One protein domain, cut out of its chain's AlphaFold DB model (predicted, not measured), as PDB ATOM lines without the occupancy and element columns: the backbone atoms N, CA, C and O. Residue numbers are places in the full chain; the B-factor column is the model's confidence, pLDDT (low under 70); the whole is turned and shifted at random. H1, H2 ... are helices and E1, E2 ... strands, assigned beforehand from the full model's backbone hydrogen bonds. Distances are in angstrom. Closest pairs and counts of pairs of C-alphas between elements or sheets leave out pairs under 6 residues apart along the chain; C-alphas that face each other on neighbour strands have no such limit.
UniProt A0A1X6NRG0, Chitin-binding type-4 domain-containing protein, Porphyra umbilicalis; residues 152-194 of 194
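Overview. This is residues 152 to 194 of the 194 residues of the protein "Chitin-binding type-4 domain-containing protein" of Porphyra umbilicalis (UniProt A0A1X6NRG0). With little regular structure, a looped head holds the short strands E1 and E2 side by side with H1 at one end, and a tail from E2, which makes the length, leads to small H2. The 43 printed residues run E1, H1, E2, H2; the sheet is antiparallel, the class mixed, with 15 residues in named elements. The whole is extended, spanning 45 by 16 by 14 A, with a radius of gyration of the C-alphas of 16.0 A.

Along the chain. E1, residues 153 to 155, spans 6.6 A from C-alpha 153 at (215.814, 208.472, 242.594). H1, residues 167 to 171, spans 6.4 A; E2, residues 176 to 178, 6.9 A. H2, residues 185 to 188, spans 5.2 A, ending at C-alpha 188, (201.969, 222.815, 232.746).

Arrangement. E1 and E2 are antiparallel neighbours at 160 degrees; N 154 and O 177, 2.9 A apart, are within hydrogen-bond range. The closest C-alphas of H1 and E2, Phe 170 and Cys 176, are 5.6 A apart. H2 is apart from E1 and H1. H1's O i to N i+4 pair is within hydrogen-bond range; H2 is too short for one.

Size, cuts and confidence. The farthest C-alphas, Gly 161 and Lys 194, are 46.0 A apart. The printed part has no cut. The link E1 to H1 is long, 11 residues. Residues 193 to 194 have pLDDT under 70.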
ATOM      1  N   TRP A 152     214.776 211.318 238.875       93.06
ATOM      2  CA  TRP A 152     215.526 211.323 240.120       93.06
ATOM      3  C   TRP A 152     215.062 210.181 241.002       93.06
ATOM      4  O   TRP A 152     213.870 209.872 241.086       93.06
ATOM      5  N   TRP A 153     216.026 209.569 241.672       92.94
ATOM      6  CA  TRP A 153     215.814 208.472 242.594       92.94
ATOM      7  C   TRP A 153     216.517 208.788 243.905       92.94
ATOM      8  O   TRP A 153     217.607 209.357 243.912       92.94
ATOM      9  N   VAL A 154     215.893 208.400 245.010       94.19
ATOM     10  CA  VAL A 154     216.509 208.402 246.335       94.19
ATOM     11  C   VAL A 154     216.567 206.967 246.836       94.19
ATOM     12  O   VAL A 154     215.587 206.232 246.713       94.19
ATOM     13  N   CYS A 155     217.715 206.563 247.370       94.62
ATOM     14  CA  CYS A 155     217.925 205.218 247.886       94.62
ATOM     15  C   CYS A 155     218.323 205.259 249.360       94.62
ATOM     16  O   CYS A 155     219.181 206.045 249.756       94.62
ATOM     17  N   ASP A 156     217.715 204.384 250.152       96.31
ATOM     18  CA  ASP A 156     218.126 204.082 251.515       96.31
ATOM     19  C   ASP A 156     219.277 203.069 251.474       96.31
ATOM     20  O   ASP A 156     219.078 201.863 251.302       96.31
ATOM     21  N   LEU A 157     220.494 203.593 251.618       95.50
ATOM     22  CA  LEU A 157     221.723 202.804 251.621       95.50
ATOM     23  C   LEU A 157     221.769 201.793 252.779       95.50
ATOM     24  O   LEU A 157     222.247 200.673 252.602       95.50
ATOM     25  N   GLY A 158     221.200 202.141 253.939       96.50
ATOM     26  CA  GLY A 158     221.117 201.244 255.092       96.50
ATOM     27  C   GLY A 158     220.215 200.044 254.813       96.50
ATOM     28  O   GLY A 158     220.562 198.912 255.148       96.50
ATOM     29  N   LYS A 159     219.092 200.267 254.120       96.62
ATOM     30  CA  LYS A 159     218.160 199.200 253.733       96.62
ATOM     31  C   LYS A 159     218.742 198.211 252.724       96.62
ATOM     32  O   LYS A 159     218.382 197.037 252.767       96.62
ATOM     33  N   CYS A 160     219.628 198.657 251.835       95.06
ATOM     34  CA  CYS A 160     220.338 197.768 250.912       95.06
ATOM     35  C   CYS A 160     221.709 197.300 251.431       95.06
ATOM     36  O   CYS A 160     222.415 196.595 250.714       95.06
ATOM     37  N   GLY A 161     222.083 197.653 252.670       94.56
ATOM     38  CA  GLY A 161     223.353 197.255 253.283       94.56
ATOM     39  C   GLY A 161     224.587 197.760 252.529       94.56
ATOM     40  O   GLY A 161     225.645 197.138 252.608       94.56
ATOM     41  N   ALA A 162     224.445 198.846 251.769       92.19
ATOM     42  CA  ALA A 162     225.500 199.405 250.942       92.19
ATOM     43  C   ALA A 162     226.055 200.684 251.575       92.19
ATOM     44  O   ALA A 162     225.344 201.437 252.230       92.19
ATOM     45  N   GLU A 163     227.338 200.956 251.359       92.19
ATOM     46  CA  GLU A 163     227.949 202.234 251.757       92.19
ATOM     47  C   GLU A 163     227.868 203.290 250.646       92.19
ATOM     48  O   GLU A 163     228.191 204.457 250.856       92.19
ATOM     49  N   ASP A 164     227.464 202.877 249.446       94.88
ATOM     50  CA  ASP A 164     227.297 203.743 248.292       94.88
ATOM     51  C   ASP A 164     226.215 203.201 247.349       94.88
ATOM     52  O   ASP A 164     225.842 202.030 247.419       94.88
ATOM     53  N   LEU A 165     225.718 204.054 246.454       92.62
ATOM     54  CA  LEU A 165     224.746 203.679 245.439       92.62
ATOM     55  C   LEU A 165     225.333 202.631 244.485       92.62
ATOM     56  O   LEU A 165     226.392 202.829 243.887       92.62
ATOM     57  N   SER A 166     224.602 201.537 244.292       88.88
ATOM     58  CA  SER A 166     224.989 200.445 243.403       88.88
ATOM     59  C   SER A 166     223.775 199.854 242.681       88.88
ATOM     60  O   SER A 166     222.628 200.077 243.083       88.88
ATOM     61  N   THR A 167     224.014 199.078 241.620       85.62
ATOM     62  CA  THR A 167     222.950 198.352 240.908       85.62
ATOM     63  C   THR A 167     222.219 197.379 241.843       85.62
ATOM     64  O   THR A 167     221.002 197.227 241.755       85.62
ATOM     65  N   GLU A 168     222.927 196.772 242.797       87.12
ATOM     66  CA  GLU A 168     222.354 195.880 243.811       87.12
ATOM     67  C   GLU A 168     221.405 196.628 244.758       87.12
ATOM     68  O   GLU A 168     220.363 196.093 245.146       87.12
ATOM     69  N   CYS A 169     221.707 197.889 245.087       91.00
ATOM     70  CA  CYS A 169     220.805 198.706 245.891       91.00
ATOM     71  C   CYS A 169     219.484 198.978 245.152       91.00
ATOM     72  O   CYS A 169     218.411 198.822 245.736       91.00
ATOM     73  N   PHE A 170     219.534 199.265 243.845       88.44
ATOM     74  CA  PHE A 170     218.328 199.387 243.011       88.44
ATOM     75  C   PHE A 170     217.531 198.082 242.901       88.44
ATOM     76  O   PHE A 170     216.304 198.122 242.794       88.44
ATOM     77  N   ALA A 171     218.204 196.931 242.946       88.12
ATOM     78  CA  ALA A 171     217.556 195.623 242.948       88.12
ATOM     79  C   ALA A 171     216.933 195.253 244.309       88.12
ATOM     80  O   ALA A 171     216.111 194.336 244.374       88.12
ATOM     81  N   THR A 172     217.288 195.953 245.393       92.81
ATOM     82  CA  THR A 172     216.760 195.678 246.733       92.81
ATOM     83  C   THR A 172     215.325 196.209 246.867       92.81
ATOM     84  O   THR A 172     215.100 197.420 246.746       92.81
ATOM     85  N   PRO A 173     214.327 195.349 247.160       92.75
ATOM     86  CA  PRO A 173     212.927 195.761 247.212       92.75
ATOM     87  C   PRO A 173     212.662 196.929 248.172       92.75
ATOM     88  O   PRO A 173     212.838 196.842 249.388       92.75
ATOM     89  N   GLY A 174     212.199 198.043 247.602       93.25
ATOM     90  CA  GLY A 174     211.855 199.254 248.342       93.25
ATOM     91  C   GLY A 174     213.044 199.962 248.996       93.25
ATOM     92  O   GLY A 174     212.810 200.717 249.933       93.25
ATOM     93  N   ALA A 175     214.285 199.688 248.583       95.31
ATOM     94  CA  ALA A 175     215.437 200.496 248.981       95.31
ATOM     95  C   ALA A 175     215.500 201.805 248.186       95.31
ATOM     96  O   ALA A 175     215.846 202.836 248.744       95.31
ATOM     97  N   CYS A 176     215.116 201.777 246.908       93.19
ATOM     98  CA  CYS A 176     215.138 202.939 246.027       93.19
ATOM     99  C   CYS A 176     213.730 203.380 245.618       93.19
ATOM    100  O   CYS A 176     212.875 202.563 245.267       93.19
ATOM    101  N   HIS A 177     213.513 204.693 245.608       92.06
ATOM    102  CA  HIS A 177     212.246 205.333 245.278       92.06
ATOM    103  C   HIS A 177     212.453 206.397 244.206       92.06
ATOM    104  O   HIS A 177     213.274 207.300 244.373       92.06
ATOM    105  N   ARG A 178     211.679 206.320 243.118       91.50
ATOM    106  CA  ARG A 178     211.624 207.399 242.128       91.50
ATOM    107  C   ARG A 178     210.896 208.591 242.736       91.50
ATOM    108  O   ARG A 178     209.789 208.435 243.255       91.50
ATOM    109  N   LEU A 179     211.498 209.769 242.645       93.38
ATOM    110  CA  LEU A 179     210.862 211.009 243.063       93.38
ATOM    111  C   LEU A 179     209.782 211.400 242.054       93.38
ATOM    112  O   LEU A 179     209.971 211.312 240.839       93.38
ATOM    113  N   ASN A 180     208.634 211.832 242.568       91.69
ATOM    114  CA  ASN A 180     207.560 212.351 241.734       91.69
ATOM    115  C   ASN A 180     207.814 213.828 241.444       91.69
ATOM    116  O   ASN A 180     208.146 214.597 242.344       91.69
ATOM    117  N   ARG A 181     207.610 214.229 240.189       90.62
ATOM    118  CA  ARG A 181     207.636 215.639 239.810       90.62
ATOM    119  C   ARG A 181     206.496 216.376 240.512       90.62
ATOM    120  O   ARG A 181     205.351 215.928 240.457       90.62
ATOM    121  N   VAL A 182     206.801 217.519 241.120       90.44
ATOM    122  CA  VAL A 182     205.784 218.455 241.611       90.44
ATOM    123  C   VAL A 182     205.270 219.261 240.411       90.44
ATOM    124  O   VAL A 182     206.082 219.891 239.730       90.44
ATOM    125  N   PRO A 183     203.960 219.234 240.096       88.00
ATOM    126  CA  PRO A 183     203.411 220.050 239.021       88.00
ATOM    127  C   PRO A 183     203.590 221.530 239.341       88.00
ATOM    128  O   PRO A 183     203.261 221.971 240.442       88.00
ATOM    129  N   HIS A 184     204.061 222.299 238.367       83.69
ATOM    130  CA  HIS A 184     204.145 223.746 238.496       83.69
ATOM    131  C   HIS A 184     203.174 224.370 237.493       83.69
ATOM    132  O   HIS A 184     203.360 224.164 236.292       83.69
ATOM    133  N   PRO A 185     202.145 225.125 237.931       85.50
ATOM    134  CA  PRO A 185     201.091 225.605 237.037       85.50
ATOM    135  C   PRO A 185     201.608 226.337 235.795       85.50
ATOM    136  O   PRO A 185     201.066 226.154 234.709       85.50
ATOM    137  N   SER A 186     202.681 227.125 235.930       83.12
ATOM    138  CA  SER A 186     203.270 227.833 234.788       83.12
ATOM    139  C   SER A 186     203.932 226.901 233.771       83.12
ATOM    140  O   SER A 186     203.810 227.169 232.578       83.12
ATOM    141  N   CYS A 187     204.576 225.818 234.221       81.75
ATOM    142  CA  CYS A 187     205.201 224.811 233.363       81.75
ATOM    143  C   CYS A 187     204.138 223.965 232.656       81.75
ATOM    144  O   CYS A 187     204.237 223.730 231.456       81.75
ATOM    145  N   GLU A 188     203.074 223.565 233.367       84.88
ATOM    146  CA  GLU A 188     201.969 222.815 232.746       84.88
ATOM    147  C   GLU A 188     201.240 223.645 231.685       84.88
ATOM    148  O   GLU A 188     200.777 223.115 230.679       84.88
ATOM    149  N   ALA A 189     201.137 224.957 231.911       82.31
ATOM    150  CA  ALA A 189     200.528 225.888 230.972       82.31
ATOM    151  C   ALA A 189     201.479 226.332 229.840       82.31
ATOM    152  O   ALA A 189     201.039 227.050 228.945       82.31
ATOM    153  N   GLY A 190     202.766 225.956 229.880       78.69
ATOM    154  CA  GLY A 190     203.786 226.396 228.916       78.69
ATOM    155  C   GLY A 190     204.050 227.908 228.936       78.69
ATOM    156  O   GLY A 190     204.378 228.504 227.912       78.69
ATOM    157  N   THR A 191     203.841 228.549 230.085       77.56
ATOM    158  CA  THR A 191     203.942 230.013 230.268       77.56
ATOM    159  C   THR A 191     205.234 230.456 230.954       77.56
ATOM    160  O   THR A 191     205.461 231.652 231.127       77.56
ATOM    161  N   ASP A 192     206.069 229.497 231.339       71.69
ATOM    162  CA  ASP A 192     207.386 229.669 231.954       71.69
ATOM    163  C   ASP A 192     208.495 230.037 230.953       71.69
ATOM    164  O   ASP A 192     209.573 230.449 231.363       71.69
ATOM    165  N   MET A 193     208.219 229.967 229.648       57.44
ATOM    166  CA  MET A 193     209.161 230.256 228.556       57.44
ATOM    167  C   MET A 193     209.425 231.763 228.317       57.44
ATOM    168  O   MET A 193     209.544 232.181 227.164       57.44
ATOM    169  N   LYS A 194     209.466 232.598 229.364       48.03
ATOM    170  CA  LYS A 194     209.734 234.045 229.233       48.03
ATOM    171  C   LYS A 194     211.198 234.409 229.416       48.03
ATOM    172  O   LYS A 194     211.791 233.959 230.417       48.03
TER     173      LYS A 194